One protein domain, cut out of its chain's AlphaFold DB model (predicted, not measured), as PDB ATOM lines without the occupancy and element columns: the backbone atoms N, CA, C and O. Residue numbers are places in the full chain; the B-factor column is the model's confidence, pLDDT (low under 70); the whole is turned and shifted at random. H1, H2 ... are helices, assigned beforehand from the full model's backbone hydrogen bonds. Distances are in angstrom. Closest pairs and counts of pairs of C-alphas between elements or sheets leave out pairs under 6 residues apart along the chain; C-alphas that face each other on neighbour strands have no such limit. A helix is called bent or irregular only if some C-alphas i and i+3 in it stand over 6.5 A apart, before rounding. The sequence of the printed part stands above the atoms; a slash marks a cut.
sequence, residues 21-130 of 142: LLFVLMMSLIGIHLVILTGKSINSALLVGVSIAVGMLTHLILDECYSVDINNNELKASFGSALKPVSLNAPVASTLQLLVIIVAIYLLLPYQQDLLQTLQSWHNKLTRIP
ATOM      1  N   LEU A  21     -41.070  90.473   1.367       80.31
ATOM      2  CA  LEU A  21     -40.463  90.026   2.623       80.31
ATOM      3  C   LEU A  21     -41.395  90.278   3.824       80.31
ATOM      4  O   LEU A  21     -41.414  89.495   4.773       80.31
ATOM      5  N   LEU A  22     -42.215  91.333   3.757       82.75
ATOM      6  CA  LEU A  22     -43.241  91.629   4.756       82.75
ATOM      7  C   LEU A  22     -44.269  90.494   4.860       82.75
ATOM      8  O   LEU A  22     -44.618  90.075   5.961       82.75
ATOM      9  N   PHE A  23     -44.698  89.936   3.727       85.19
ATOM     10  CA  PHE A  23     -45.589  88.779   3.717       85.19
ATOM     11  C   PHE A  23     -44.924  87.531   4.314       85.19
ATOM     12  O   PHE A  23     -45.566  86.817   5.082       85.19
ATOM     13  N   VAL A  24     -43.631  87.300   4.046       90.19
ATOM     14  CA  VAL A  24     -42.864  86.207   4.678       90.19
ATOM     15  C   VAL A  24     -42.870  86.339   6.199       90.19
ATOM     16  O   VAL A  24     -43.186  85.378   6.901       90.19
ATOM     17  N   LEU A  25     -42.562  87.534   6.708       90.44
ATOM     18  CA  LEU A  25     -42.546  87.803   8.142       90.44
ATOM     19  C   LEU A  25     -43.935  87.620   8.763       90.44
ATOM     20  O   LEU A  25     -44.065  86.967   9.796       90.44
ATOM     21  N   MET A  26     -44.977  88.143   8.114       92.06
ATOM     22  CA  MET A  26     -46.360  87.989   8.559       92.06
ATOM     23  C   MET A  26     -46.753  86.509   8.660       92.06
ATOM     24  O   MET A  26     -47.252  86.081   9.699       92.06
ATOM     25  N   MET A  27     -46.496  85.712   7.619       93.12
ATOM     26  CA  MET A  27     -46.836  84.284   7.606       93.12
ATOM     27  C   MET A  27     -46.031  83.486   8.636       93.12
ATOM     28  O   MET A  27     -46.579  82.596   9.285       93.12
ATOM     29  N   SER A  28     -44.757  83.831   8.831       94.50
ATOM     30  CA  SER A  28     -43.911  83.237   9.870       94.50
ATOM     31  C   SER A  28     -44.468  83.506  11.274       94.50
ATOM     32  O   SER A  28     -44.635  82.570  12.059       94.50
ATOM     33  N   LEU A  29     -44.846  84.755  11.571       94.06
ATOM     34  CA  LEU A  29     -45.441  85.144  12.855       94.06
ATOM     35  C   LEU A  29     -46.808  84.491  13.091       94.06
ATOM     36  O   LEU A  29     -47.070  84.015  14.194       94.06
ATOM     37  N   ILE A  30     -47.659  84.411  12.065       94.38
ATOM     38  CA  ILE A  30     -48.933  83.682  12.144       94.38
ATOM     39  C   ILE A  30     -48.675  82.208  12.479       94.38
ATOM     40  O   ILE A  30     -49.326  81.661  13.367       94.38
ATOM     41  N   GLY A  31     -47.698  81.575  11.824       94.38
ATOM     42  CA  GLY A  31     -47.311  80.193  12.107       94.38
ATOM     43  C   GLY A  31     -46.865  79.977  13.554       94.38
ATOM     44  O   GLY A  31     -47.306  79.023  14.192       94.38
ATOM     45  N   ILE A  32     -46.052  80.889  14.099       95.19
ATOM     46  CA  ILE A  32     -45.636  80.863  15.511       95.19
ATOM     47  C   ILE A  32     -46.867  80.909  16.427       95.19
ATOM     48  O   ILE A  32     -47.011  80.057  17.303       95.19
ATOM     49  N   HIS A  33     -47.781  81.857  16.199       94.38
ATOM     50  CA  HIS A  33     -48.998  82.006  17.005       94.38
ATOM     51  C   HIS A  33     -49.909  80.784  16.941       94.38
ATOM     52  O   HIS A  33     -50.392  80.337  17.977       94.38
ATOM     53  N   LEU A  34     -50.099  80.190  15.760       95.25
ATOM     54  CA  LEU A  34     -50.891  78.967  15.616       95.25
ATOM     55  C   LEU A  34     -50.331  77.830  16.476       95.25
ATOM     56  O   LEU A  34     -51.090  77.126  17.137       95.25
ATOM     57  N   VAL A  35     -49.008  77.674  16.527       95.50
ATOM     58  CA  VAL A  35     -48.379  76.643  17.360       95.50
ATOM     59  C   VAL A  35     -48.517  76.966  18.849       95.50
ATOM     60  O   VAL A  35     -48.825  76.064  19.630       95.50
ATOM     61  N   ILE A  36     -48.367  78.230  19.249       93.75
ATOM     62  CA  ILE A  36     -48.597  78.656  20.640       93.75
ATOM     63  C   ILE A  36     -50.042  78.352  21.068       93.75
ATOM     64  O   ILE A  36     -50.252  77.787  22.139       93.75
ATOM     65  N   LEU A  37     -51.033  78.626  20.213       93.94
ATOM     66  CA  LEU A  37     -52.450  78.339  20.483       93.94
ATOM     67  C   LEU A  37     -52.738  76.843  20.674       93.94
ATOM     68  O   LEU A  37     -53.660  76.485  21.400       93.94
ATOM     69  N   THR A  38     -51.936  75.957  20.076       94.19
ATOM     70  CA  THR A  38     -52.039  74.503  20.310       94.19
ATOM     71  C   THR A  38     -51.427  74.042  21.639       94.19
ATOM     72  O   THR A  38     -51.401  72.842  21.916       94.19
ATOM     73  N   GLY A  39     -50.905  74.961  22.461       91.12
ATOM     74  CA  GLY A  39     -50.268  74.654  23.744       91.12
ATOM     75  C   GLY A  39     -48.903  73.972  23.610       91.12
ATOM     76  O   GLY A  39     -48.438  73.311  24.539       91.12
ATOM     77  N   LYS A  40     -48.258  74.072  22.441       92.50
ATOM     78  CA  LYS A  40     -46.917  73.520  22.203       92.50
ATOM     79  C   LYS A  40     -45.834  74.459  22.736       92.50
ATOM     80  O   LYS A  40     -46.055  75.646  22.949       92.50
ATOM     81  N   SER A  41     -44.633  73.909  22.923       93.31
ATOM     82  CA  SER A  41     -43.482  74.678  23.408       93.31
ATOM     83  C   SER A  41     -43.105  75.825  22.461       93.31
ATOM     84  O   SER A  41     -43.221  75.695  21.238       93.31
ATOM     85  N   ILE A  42     -42.550  76.904  23.023       93.31
ATOM     86  CA  ILE A  42     -42.043  78.045  22.249       93.31
ATOM     87  C   ILE A  42     -40.962  77.626  21.238       93.31
ATOM     88  O   ILE A  42     -40.878  78.175  20.144       93.31
ATOM     89  N   ASN A  43     -40.177  76.596  21.567       94.00
ATOM     90  CA  ASN A  43     -39.151  76.042  20.689       94.00
ATOM     91  C   ASN A  43     -39.774  75.444  19.420       94.00
ATOM     92  O   ASN A  43     -39.350  75.755  18.311       94.00
ATOM     93  N   SER A  44     -40.842  74.654  19.568       93.94
ATOM     94  CA  SER A  44     -41.602  74.134  18.425       93.94
ATOM     95  C   SER A  44     -42.231  75.260  17.602       93.94
ATOM     96  O   SER A  44     -42.184  75.210  16.375       93.94
ATOM     97  N   ALA A  45     -42.781  76.284  18.262       94.69
ATOM     98  CA  ALA A  45     -43.382  77.429  17.584       94.69
ATOM     99  C   ALA A  45     -42.358  78.194  16.735       94.69
ATOM    100  O   ALA A  45     -42.604  78.453  15.557       94.69
ATOM    101  N   LEU A  46     -41.176  78.472  17.293       94.25
ATOM    102  CA  LEU A  46     -40.082  79.124  16.574       94.25
ATOM    103  C   LEU A  46     -39.552  78.275  15.415       94.25
ATOM    104  O   LEU A  46     -39.296  78.820  14.345       94.25
ATOM    105  N   LEU A  47     -39.425  76.953  15.583       94.94
ATOM    106  CA  LEU A  47     -39.015  76.062  14.489       94.94
ATOM    107  C   LEU A  47     -39.999  76.108  13.317       94.94
ATOM    108  O   LEU A  47     -39.570  76.168  12.164       94.94
ATOM    109  N   VAL A  48     -41.305  76.123  13.593       96.00
ATOM    110  CA  VAL A  48     -42.332  76.272  12.553       96.00
ATOM    111  C   VAL A  48     -42.233  77.640  11.883       96.00
ATOM    112  O   VAL A  48     -42.214  77.709  10.656       96.00
ATOM    113  N   GLY A  49     -42.087  78.716  12.662       94.81
ATOM    114  CA  GLY A  49     -41.893  80.067  12.131       94.81
ATOM    115  C   GLY A  49     -40.692  80.169  11.188       94.81
ATOM    116  O   GLY A  49     -40.824  80.684  10.076       94.81
ATOM    117  N   VAL A  50     -39.539  79.631  11.596       94.50
ATOM    118  CA  VAL A  50     -38.319  79.587  10.771       94.50
ATOM    119  C   VAL A  50     -38.527  78.720   9.530       94.50
ATOM    120  O   VAL A  50     -38.143  79.132   8.441       94.50
ATOM    121  N   SER A  51     -39.183  77.565   9.655       95.12
ATOM    122  CA  SER A  51     -39.455  76.675   8.517       95.12
ATOM    123  C   SER A  51     -40.327  77.352   7.458       95.12
ATOM    124  O   SER A  51     -40.019  77.284   6.269       95.12
ATOM    125  N   ILE A  52     -41.377  78.066   7.885       94.81
ATOM    126  CA  ILE A  52     -42.231  78.863   6.993       94.81
ATOM    127  C   ILE A  52     -41.410  79.970   6.328       94.81
ATOM    128  O   ILE A  52     -41.490  80.137   5.113       94.81
ATOM    129  N   ALA A  53     -40.599  80.700   7.099       93.19
ATOM    130  CA  ALA A  53     -39.779  81.784   6.568       93.19
ATOM    131  C   ALA A  53     -38.780  81.284   5.513       93.19
ATOM    132  O   ALA A  53     -38.684  81.870   4.439       93.19
ATOM    133  N   VAL A  54     -38.088  80.174   5.784       92.56
ATOM    134  CA  VAL A  54     -37.131  79.553   4.856       92.56
ATOM    135  C   VAL A  54     -37.831  79.038   3.601       92.56
ATOM    136  O   VAL A  54     -37.349  79.291   2.499       92.56
ATOM    137  N   GLY A  55     -38.973  78.359   3.735       90.81
ATOM    138  CA  GLY A  55     -39.736  77.865   2.586       90.81
ATOM    139  C   GLY A  55     -40.203  79.004   1.680       90.81
ATOM    140  O   GLY A  55     -39.955  78.992   0.477       90.81
ATOM    141  N   MET A  56     -40.796  80.042   2.268       87.38
ATOM    142  CA  MET A  56     -41.245  81.230   1.540       87.38
ATOM    143  C   MET A  56     -40.080  81.988   0.892       87.38
ATOM    144  O   MET A  56     -40.181  82.386  -0.266       87.38
ATOM    145  N   LEU A  57     -38.959  82.149   1.602       86.38
ATOM    146  CA  LEU A  57     -37.756  82.773   1.051       86.38
ATOM    147  C   LEU A  57     -37.195  81.962  -0.121       86.38
ATOM    148  O   LEU A  57     -36.808  82.540  -1.129       86.38
ATOM    149  N   THR A  58     -37.207  80.631  -0.022       86.06
ATOM    150  CA  THR A  58     -36.800  79.743  -1.118       86.06
ATOM    151  C   THR A  58     -37.702  79.934  -2.334       86.06
ATOM    152  O   THR A  58     -37.190  80.070  -3.439       86.06
ATOM    153  N   HIS A  59     -39.023  80.020  -2.147       84.06
ATOM    154  CA  HIS A  59     -39.954  80.334  -3.236       84.06
ATOM    155  C   HIS A  59     -39.637  81.681  -3.900       84.06
ATOM    156  O   HIS A  59     -39.538  81.737  -5.120       84.06
ATOM    157  N   LEU A  60     -39.394  82.738  -3.118       80.56
ATOM    158  CA  LEU A  60     -39.011  84.060  -3.638       80.56
ATOM    159  C   LEU A  60     -37.697  84.024  -4.430       80.56
ATOM    160  O   LEU A  60     -37.598  84.643  -5.487       80.56
ATOM    161  N   ILE A  61     -36.694  83.297  -3.926       78.75
ATOM    162  CA  ILE A  61     -35.406  83.127  -4.607       78.75
ATOM    163  C   ILE A  61     -35.602  82.368  -5.918       78.75
ATOM    164  O   ILE A  61     -35.091  82.804  -6.944       78.75
ATOM    165  N   LEU A  62     -36.359  81.268  -5.908       78.12
ATOM    166  CA  LEU A  62     -36.661  80.503  -7.116       78.12
ATOM    167  C   LEU A  62     -37.402  81.365  -8.142       78.12
ATOM    168  O   LEU A  62     -37.022  81.363  -9.309       78.12
ATOM    169  N   ASP A  63     -38.390  82.149  -7.717       75.50
ATOM    170  CA  ASP A  63     -39.149  83.027  -8.609       75.50
ATOM    171  C   ASP A  63     -38.271  84.105  -9.260       75.50
ATOM    172  O   ASP A  63     -38.494  84.469 -10.416       75.50
ATOM    173  N   GLU A  64     -37.244  84.590  -8.561       70.50
ATOM    174  CA  GLU A  64     -36.278  85.536  -9.122       70.50
ATOM    175  C   GLU A  64     -35.252  84.830 -10.026       70.50
ATOM    176  O   GLU A  64     -35.006  85.285 -11.142       70.50
ATOM    177  N   CYS A  65     -34.705  83.680  -9.610       67.88
ATOM    178  CA  CYS A  65     -33.756  82.893 -10.404       67.88
ATOM    179  C   CYS A  65     -34.357  82.422 -11.737       67.88
ATOM    180  O   CYS A  65     -33.680  82.481 -12.758       67.88
ATOM    181  N   TYR A  66     -35.626  82.005 -11.751       64.00
ATOM    182  CA  TYR A  66     -36.338  81.622 -12.975       64.00
ATOM    183  C   TYR A  66     -36.851  82.822 -13.788       64.00
ATOM    184  O   TYR A  66     -37.240  82.654 -14.942       64.00
ATOM    185  N   SER A  67     -36.840  84.039 -13.231       57.06
ATOM    186  CA  SER A  67     -37.094  85.263 -14.003       57.06
ATOM    187  C   SER A  67     -35.873  85.709 -14.822       57.06
ATOM    188  O   SER A  67     -36.010  86.598 -15.672       57.06
ATOM    189  N   VAL A  68     -34.699  85.115 -14.585       54.44
ATOM    190  CA  VAL A  68     -33.490  85.318 -15.385       54.44
ATOM    191  C   VAL A  68     -33.510  84.341 -16.562       54.44
ATOM    192  O   VAL A  68     -33.528  83.128 -16.374       54.44
ATOM    193  N   ASP A  69     -33.502  84.866 -17.790       56.25
ATOM    194  CA  ASP A  69     -33.336  84.059 -19.003       56.25
ATOM    195  C   ASP A  69     -31.893  83.527 -19.062       56.25
ATOM    196  O   ASP A  69     -30.996  84.166 -19.613       56.25
ATOM    197  N   ILE A  70     -31.659  82.339 -18.490       52.81
ATOM    198  CA  ILE A  70     -30.341  81.666 -18.475       52.81
ATOM    199  C   ILE A  70     -29.832  81.387 -19.907       52.81
ATOM    200  O   ILE A  70     -28.633  81.250 -20.128       52.81
ATOM    201  N   ASN A  71     -30.728  81.367 -20.898       53.28
ATOM    202  CA  ASN A  71     -30.387  81.117 -22.298       53.28
ATOM    203  C   ASN A  71     -29.922  82.350 -23.090       53.28
ATOM    204  O   ASN A  71     -29.448  82.157 -24.206       53.28
ATOM    205  N   ASN A  72     -30.046  83.586 -22.578       51.28
ATOM    206  CA  ASN A  72     -29.776  84.775 -23.405       51.28
ATOM    207  C   ASN A  72     -28.962  85.904 -22.745       51.28
ATOM    208  O   ASN A  72     -28.945  87.009 -23.274       51.28
ATOM    209  N   ASN A  73     -28.253  85.649 -21.638       49.41
ATOM    210  CA  ASN A  73     -27.272  86.570 -21.025       49.41
ATOM    211  C   ASN A  73     -27.750  88.011 -20.716       49.41
ATOM    212  O   ASN A  73     -26.927  88.875 -20.410       49.41
ATOM    213  N   GLU A  74     -29.054  88.286 -20.719       53.09
ATOM    214  CA  GLU A  74     -29.601  89.575 -20.298       53.09
ATOM    215  C   GLU A  74     -30.159  89.471 -18.877       53.09
ATOM    216  O   GLU A  74     -31.214  88.881 -18.623       53.09
ATOM    217  N   LEU A  75     -29.450  90.081 -17.924       51.84
ATOM    218  CA  LEU A  75     -29.998  90.371 -16.603       51.84
ATOM    219  C   LEU A  75     -31.154  91.363 -16.781       51.84
ATOM    220  O   LEU A  75     -30.938  92.550 -17.026       51.84
ATOM    221  N   LYS A  76     -32.399  90.887 -16.660       47.97
ATOM    222  CA  LYS A  76     -33.567  91.777 -16.652       47.97
ATOM    223  C   LYS A  76     -33.427  92.768 -15.497       47.97
ATOM    224  O   LYS A  76     -33.158  92.378 -14.364       47.97
ATOM    225  N   ALA A  77     -33.705  94.043 -15.766       51.16
ATOM    226  CA  ALA A  77     -33.678  95.137 -14.786       51.16
ATOM    227  C   ALA A  77     -34.630  94.942 -13.580       51.16
ATOM    228  O   ALA A  77     -34.651  95.760 -12.664       51.16
ATOM    229  N   SER A  78     -35.433  93.873 -13.574       49.56
ATOM    230  CA  SER A  78     -36.247  93.450 -12.436       49.56
ATOM    231  C   SER A  78     -35.494  92.614 -11.398       49.56
ATOM    232  O   SER A  78     -36.103  92.336 -10.367       49.56
ATOM    233  N   PHE A  79     -34.229  92.234 -11.636       44.94
ATOM    234  CA  PHE A  79     -33.421  91.448 -10.698       44.94
ATOM    235  C   PHE A  79     -33.344  92.148  -9.334       44.94
ATOM    236  O   PHE A  79     -32.782  93.235  -9.209       44.94
ATOM    237  N   GLY A  80     -33.973  91.555  -8.316       51.50
ATOM    238  CA  GLY A  80     -34.082  92.129  -6.968       51.50
ATOM    239  C   GLY A  80     -35.438  92.771  -6.651       51.50
ATOM    240  O   GLY A  80     -35.637  93.291  -5.552       51.50
ATOM    241  N   SER A  81     -36.409  92.712  -7.567       49.91
ATOM    242  CA  SER A  81     -37.783  93.134  -7.294       49.91
ATOM    243  C   SER A  81     -38.528  92.164  -6.374       49.91
ATOM    244  O   SER A  81     -39.428  92.615  -5.663       49.91
ATOM    245  N   ALA A  82     -38.197  90.868  -6.372       51.09
ATOM    246  CA  ALA A  82     -38.852  89.890  -5.501       51.09
ATOM    247  C   ALA A  82     -38.445  90.052  -4.027       51.09
ATOM    248  O   ALA A  82     -39.256  89.844  -3.131       51.09
ATOM    249  N   LEU A  83     -37.223  90.519  -3.757       53.25
ATOM    250  CA  LEU A  83     -36.726  90.802  -2.403       53.25
ATOM    251  C   LEU A  83     -37.094  92.205  -1.896       53.25
ATOM    252  O   LEU A  83     -36.511  92.688  -0.925       53.25
ATOM    253  N   LYS A  84     -38.065  92.884  -2.522       59.50
ATOM    254  CA  LYS A  84     -38.526  94.180  -2.020       59.50
ATOM    255  C   LYS A  84     -39.076  94.005  -0.596       59.50
ATOM    256  O   LYS A  84     -40.005  93.216  -0.393       59.50
ATOM    257  N   PRO A  85     -38.555  94.752   0.397       57.75
ATOM    258  CA  PRO A  85     -39.035  94.651   1.771       57.75
ATOM    259  C   PRO A  85     -40.507  95.062   1.889       57.75
ATOM    260  O   PRO A  85     -41.220  94.532   2.734       57.75
ATOM    261  N   VAL A  86     -40.978  95.955   1.012       54.62
ATOM    262  CA  VAL A  86     -42.365  96.434   0.960       54.62
ATOM    263  C   VAL A  86     -42.803  96.594  -0.496       54.62
ATOM    264  O   VAL A  86     -42.081  97.168  -1.315       54.62
ATOM    265  N   SER A  87     -44.006  96.121  -0.833       57.53
ATOM    266  CA  SER A  87     -44.590  96.323  -2.162       57.53
ATOM    267  C   SER A  87     -45.277  97.689  -2.271       57.53
ATOM    268  O   SER A  87     -46.440  97.846  -1.909       57.53
ATOM    269  N   LEU A  88     -44.590  98.688  -2.833       58.47
ATOM    270  CA  LEU A  88     -45.172 100.024  -3.056       58.47
ATOM    271  C   LEU A  88     -46.332 100.029  -4.069       58.47
ATOM    272  O   LEU A  88     -47.172 100.921  -4.041       58.47
ATOM    273  N   ASN A  89     -46.417  99.002  -4.921       58.69
ATOM    274  CA  ASN A  89     -47.479  98.855  -5.923       58.69
ATOM    275  C   ASN A  89     -48.830  98.433  -5.316       58.69
ATOM    276  O   ASN A  89     -49.847  98.459  -6.002       58.69
ATOM    277  N   ALA A  90     -48.848  98.028  -4.043       65.00
ATOM    278  CA  ALA A  90     -50.050  97.636  -3.315       65.00
ATOM    279  C   ALA A  90     -49.986  98.186  -1.875       65.00
ATOM    280  O   ALA A  90     -49.762  97.426  -0.923       65.00
ATOM    281  N   PRO A  91     -50.157  99.512  -1.695       68.69
ATOM    282  CA  PRO A  91     -49.954 100.163  -0.404       68.69
ATOM    283  C   PRO A  91     -50.943  99.658   0.649       68.69
ATOM    284  O   PRO A  91     -50.521  99.310   1.739       68.69
ATOM    285  N   VAL A  92     -52.229  99.497   0.309       74.31
ATOM    286  CA  VAL A  92     -53.260  99.012   1.251       74.31
ATOM    287  C   VAL A  92     -52.924  97.626   1.808       74.31
ATOM    288  O   VAL A  92     -53.001  97.406   3.016       74.31
ATOM    289  N   ALA A  93     -52.514  96.697   0.940       76.00
ATOM    290  CA  ALA A  93     -52.133  95.352   1.357       76.00
ATOM    291  C   ALA A  93     -50.876  95.373   2.242       76.00
ATOM    292  O   ALA A  93     -50.836  94.689   3.260       76.00
ATOM    293  N   SER A  94     -49.891  96.204   1.898       76.38
ATOM    294  CA  SER A  94     -48.662  96.357   2.684       76.38
ATOM    295  C   SER A  94     -48.934  96.958   4.068       76.38
ATOM    296  O   SER A  94     -48.383  96.492   5.064       76.38
ATOM    297  N   THR A  95     -49.826  97.949   4.169       80.38
ATOM    298  CA  THR A  95     -50.213  98.546   5.456       80.38
ATOM    299  C   THR A  95     -50.955  97.543   6.336       80.38
ATOM    300  O   THR A  95     -50.692  97.466   7.533       80.38
ATOM    301  N   LEU A  96     -51.850  96.738   5.751       85.19
ATOM    302  CA  LEU A  96     -52.551  95.683   6.483       85.19
ATOM    303  C   LEU A  96     -51.577  94.615   6.999       85.19
ATOM    304  O   LEU A  96     -51.658  94.230   8.162       85.19
ATOM    305  N   GLN A  97     -50.628  94.175   6.166       85.75
ATOM    306  CA  GLN A  97     -49.573  93.240   6.574       85.75
ATOM    307  C   GLN A  97     -48.747  93.803   7.737       85.75
ATOM    308  O   GLN A  97     -48.515  93.103   8.720       85.75
ATOM    309  N   LEU A  98     -48.354  95.078   7.662       87.38
ATOM    310  CA  LEU A  98     -47.616  95.745   8.734       87.38
ATOM    311  C   LEU A  98     -48.425  95.788  10.037       87.38
ATOM    312  O   LEU A  98     -47.885  95.488  11.098       87.38
ATOM    313  N   LEU A  99     -49.720  96.110   9.962       89.88
ATOM    314  CA  LEU A  99     -50.608  96.114  11.125       89.88
ATOM    315  C   LEU A  99     -50.673  94.726  11.769       89.88
ATOM    316  O   LEU A  99     -50.501  94.610  12.982       89.88
ATOM    317  N   VAL A 100     -50.853  93.670  10.970       91.19
ATOM    318  CA  VAL A 100     -50.867  92.285  11.467       91.19
ATOM    319  C   VAL A 100     -49.541  91.926  12.133       91.19
ATOM    320  O   VAL A 100     -49.552  91.321  13.199       91.19
ATOM    321  N   ILE A 101     -48.406  92.329  11.559       92.31
ATOM    322  CA  ILE A 101     -47.082  92.095  12.151       92.31
ATOM    323  C   ILE A 101     -46.947  92.811  13.495       92.31
ATOM    324  O   ILE A 101     -46.510  92.193  14.461       92.31
ATOM    325  N   ILE A 102     -47.349  94.080  13.585       92.88
ATOM    326  CA  ILE A 102     -47.289  94.851  14.835       92.88
ATOM    327  C   ILE A 102     -48.143  94.180  15.913       92.88
ATOM    328  O   ILE A 102     -47.671  93.978  17.030       92.88
ATOM    329  N   VAL A 103     -49.371  93.783  15.575       93.81
ATOM    330  CA  VAL A 103     -50.261  93.068  16.499       93.81
ATOM    331  C   VAL A 103     -49.661  91.719  16.897       93.81
ATOM    332  O   VAL A 103     -49.632  91.386  18.077       93.81
ATOM    333  N   ALA A 104     -49.124  90.954  15.947       92.00
ATOM    334  CA  ALA A 104     -48.512  89.660  16.225       92.00
ATOM    335  C   ALA A 104     -47.274  89.784  17.127       92.00
ATOM    336  O   ALA A 104     -47.099  88.961  18.023       92.00
ATOM    337  N   ILE A 105     -46.443  90.812  16.939       92.50
ATOM    338  CA  ILE A 105     -45.312  91.112  17.828       92.50
ATOM    339  C   ILE A 105     -45.827  91.521  19.207       92.50
ATOM    340  O   ILE A 105     -45.319  91.024  20.208       92.50
ATOM    341  N   TYR A 106     -46.858  92.369  19.271       93.62
ATOM    342  CA  TYR A 106     -47.458  92.791  20.535       93.62
ATOM    343  C   TYR A 106     -47.943  91.593  21.369       93.62
ATOM    344  O   TYR A 106     -47.657  91.488  22.560       93.62
ATOM    345  N   LEU A 107     -48.604  90.632  20.721       93.12
ATOM    346  CA  LEU A 107     -49.081  89.405  21.360       93.12
ATOM    347  C   LEU A 107     -47.955  88.457  21.806       93.12
ATOM    348  O   LEU A 107     -48.207  87.557  22.606       93.12
ATOM    349  N   LEU A 108     -46.723  88.639  21.322       92.31
ATOM    350  CA  LEU A 108     -45.556  87.858  21.746       92.31
ATOM    351  C   LEU A 108     -44.833  88.446  22.967       92.31
ATOM    352  O   LEU A 108     -44.011  87.738  23.550       92.31
ATOM    353  N   LEU A 109     -45.139  89.680  23.397       90.81
ATOM    354  CA  LEU A 109     -44.496  90.294  24.572       90.81
ATOM    355  C   LEU A 109     -44.548  89.424  25.843       90.81
ATOM    356  O   LEU A 109     -43.518  89.324  26.508       90.81
ATOM    357  N   PRO A 110     -45.668  88.757  26.192       90.81
ATOM    358  CA  PRO A 110     -45.718  87.903  27.381       90.81
ATOM    359  C   PRO A 110     -44.705  86.748  27.352       90.81
ATOM    360  O   PRO A 110     -44.246  86.311  28.401       90.81
ATOM    361  N   TYR A 111     -44.316  86.289  26.159       90.25
ATOM    362  CA  TYR A 111     -43.375  85.186  25.945       90.25
ATOM    363  C   TYR A 111     -41.927  85.661  25.749       90.25
ATOM    364  O   TYR A 111     -41.065  84.874  25.360       90.25
ATOM    365  N   GLN A 112     -41.628  86.944  25.990       91.00
ATOM    366  CA  GLN A 112     -40.308  87.530  25.727       91.00
ATOM    367  C   GLN A 112     -39.169  86.753  26.404       91.00
ATOM    368  O   GLN A 112     -38.125  86.536  25.788       91.00
ATOM    369  N   GLN A 113     -39.355  86.325  27.656       91.31
ATOM    370  CA  GLN A 113     -38.328  85.580  28.390       91.31
ATOM    371  C   GLN A 113     -38.067  84.207  27.761       91.31
ATOM    372  O   GLN A 113     -36.913  83.861  27.504       91.31
ATOM    373  N   ASP A 114     -39.125  83.466  27.435       91.25
ATOM    374  CA  ASP A 114     -39.036  82.135  26.828       91.25
ATOM    375  C   ASP A 114     -38.422  82.183  25.420       91.25
ATOM    376  O   ASP A 114     -37.623  81.318  25.040       91.25
ATOM    377  N   LEU A 115     -38.750  83.226  24.650       91.75
ATOM    378  CA  LEU A 115     -38.154  83.502  23.345       91.75
ATOM    379  C   LEU A 115     -36.642  83.717  23.466       91.75
ATOM    380  O   LEU A 115     -35.870  83.067  22.759       91.75
ATOM    381  N   LEU A 116     -36.204  84.584  24.384       92.56
ATOM    382  CA  LEU A 116     -34.784  84.873  24.600       92.56
ATOM    383  C   LEU A 116     -34.013  83.636  25.066       92.56
ATOM    384  O   LEU A 116     -32.949  83.343  24.520       92.56
ATOM    385  N   GLN A 117     -34.562  82.881  26.019       93.75
ATOM    386  CA  GLN A 117     -33.953  81.634  26.490       93.75
ATOM    387  C   GLN A 117     -33.807  80.620  25.353       93.75
ATOM    388  O   GLN A 117     -32.753  79.999  25.193       93.75
ATOM    389  N   THR A 118     -34.837  80.479  24.517       93.06
ATOM    390  CA  THR A 118     -34.800  79.557  23.379       93.06
ATOM    391  C   THR A 118     -33.743  79.975  22.364       93.06
ATOM    392  O   THR A 118     -32.930  79.141  21.964       93.06
ATOM    393  N   LEU A 119     -33.676  81.261  22.016       91.88
ATOM    394  CA  LEU A 119     -32.667  81.795  21.101       91.88
ATOM    395  C   LEU A 119     -31.242  81.632  21.644       91.88
ATOM    396  O   LEU A 119     -30.353  81.207  20.906       91.88
ATOM    397  N   GLN A 120     -31.017  81.886  22.936       94.19
ATOM    398  CA  GLN A 120     -29.726  81.632  23.585       94.19
ATOM    399  C   GLN A 120     -29.364  80.144  23.553       94.19
ATOM    400  O   GLN A 120     -28.222  79.783  23.264       94.19
ATOM    401  N   SER A 121     -30.338  79.263  23.797       92.50
ATOM    402  CA  SER A 121     -30.122  77.818  23.727       92.50
ATOM    403  C   SER A 121     -29.715  77.373  22.320       92.50
ATOM    404  O   SER A 121     -28.828  76.532  22.172       92.50
ATOM    405  N   TRP A 122     -30.321  77.956  21.283       91.50
ATOM    406  CA  TRP A 122     -29.981  77.681  19.893       91.50
ATOM    407  C   TRP A 122     -28.598  78.213  19.552       91.50
ATOM    408  O   TRP A 122     -27.796  77.466  19.004       91.50
ATOM    409  N   HIS A 123     -28.286  79.451  19.937       90.88
ATOM    410  CA  HIS A 123     -26.960  80.035  19.757       90.88
ATOM    411  C   HIS A 123     -25.868  79.139  20.357       90.88
ATOM    412  O   HIS A 123     -24.930  78.760  19.661       90.88
ATOM    413  N   ASN A 124     -26.043  78.711  21.610       90.12
ATOM    414  CA  ASN A 124     -25.103  77.830  22.305       90.12
ATOM    415  C   ASN A 124     -24.978  76.446  21.658       90.12
ATOM    416  O   ASN A 124     -23.918  75.828  21.725       90.12
ATOM    417  N   LYS A 125     -26.057  75.919  21.070       89.44
ATOM    418  CA  LYS A 125     -26.010  74.653  20.327       89.44
ATOM    419  C   LYS A 125     -25.256  74.827  19.016       89.44
ATOM    420  O   LYS A 125     -24.359  74.043  18.748       89.44
ATOM    421  N   LEU A 126     -25.587  75.860  18.242       86.69
ATOM    422  CA  LEU A 126     -24.994  76.138  16.934       86.69
ATOM    423  C   LEU A 126     -23.491  76.417  17.029       86.69
ATOM    424  O   LEU A 126     -22.737  75.921  16.202       86.69
ATOM    425  N   THR A 127     -23.035  77.137  18.057       86.19
ATOM    426  CA  THR A 127     -21.602  77.420  18.263       86.19
ATOM    427  C   THR A 127     -20.790  76.192  18.662       86.19
ATOM    428  O   THR A 127     -19.579  76.164  18.466       86.19
ATOM    429  N   ARG A 128     -21.446  75.165  19.211       84.94
ATOM    430  CA  ARG A 128     -20.819  73.889  19.573       84.94
ATOM    431  C   ARG A 128     -20.822  72.875  18.437       84.94
ATOM    432  O   ARG A 128     -20.176  71.840  18.582       84.94
ATOM    433  N   ILE A 129     -21.543  73.126  17.342       82.44
ATOM    434  CA  ILE A 129     -21.499  72.244  16.177       82.44
ATOM    435  C   ILE A 129     -20.101  72.381  15.562       82.44
ATOM    436  O   ILE A 129     -19.734  73.487  15.154       82.44
ATOM    437  N   PRO A 130     -19.309  71.296  15.485       79.56
ATOM    438  CA  PRO A 130     -18.041  71.334  14.778       79.56
ATOM    439  C   PRO A 130     -18.343  71.558  13.292       79.56
ATOM    440  O   PRO A 130     -18.769  70.647  12.586       79.56
TER     441      PRO A 130
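This is residues 21 to 130 of the 142 residues of an uncharacterized protein of Pseudoalteromonas sp. A25 (UniProt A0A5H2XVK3). A helical hairpin, H1 and H2, has the first arm of a long bent helix, H3a, packed along H1, while the second arm, H3b, turns off at about a right angle and passes the beginning of H2; beyond it residues 123 to 130, of which 123 to 128 belong to H3, stick out. From the far end of H2 a long loop, residues 66 to 90, swings out and folds back to H3a; its residues 69 to 74 stick out too. The printed part has 110 residues with three named helices, H1, H2 and H3 in that order, and no named strand; the class is all helix. The whole is loose, with a radius of gyration of the C-alphas of 17.4 A, and flat, spanning 51 by 44 by 20 A.

Find C-alpha 21 at (-40.463, 90.026, 2.623); from there H1 runs through residues 21 to 37, 24.5 A from first to last C-alpha. After a tight link of 4 residues, look for C-alpha 42 at (-42.043, 78.045, 22.249), where H2 begins; it runs to residue 65, 34.0 A long. Next, residues 91 to 128 were assigned by their hydrogen bonds as one helix, H3, but it is bent: C-alphas 110 and 113 are 7.8 A apart. Its arm H3a takes residues 91 to 110, 30.7 A long, and is itself irregular, with C-alphas 107 and 110 7.1 A apart. Its arm H3b takes residues 113 to 128, 22.8 A long, and ends at C-alpha 128 at (-20.819, 73.889, 19.573).

Begin at H1 and H2, a helical hairpin: they touch, closest at the C-alphas of Ser 28 and Gly 49, 4.4 A apart, and run opposite ways at a shallow tilt of 26 degrees. H1 also touches H3a, closest at the C-alphas of Met 26 and Ile 101, 5.5 A apart; they run the same way at a tilt of 36 degrees, only just steep. H2 and H3a are apart. H3a and H3b stand about perpendicular, at 88 degrees. Look at residues 42 to 43 of H2 and 114 to 118 of H3b: with these alone the two touch, closest at the C-alphas of Asn 43 and Thr 118, 6.2 A apart, at a steep tilt of 66 degrees. H1 and H3b are apart. Of the three touching pairs one is at a shallow tilt, and the helix packing is mostly crossed, but only just. In H1 and H2 every O i to N i+4 pair is within hydrogen-bond range; in H3a 15 of 16 are, in H3b 11 of 12.

The C-alphas farthest apart are those of Asn 72 and Pro 110, at 53.3 A. The printed part has no cut. The link from H2 to H3, 25 residues, is long. Read the B-factor column: the mean pLDDT of the printed part is 81.2, and residues 65 to 91 are under 70.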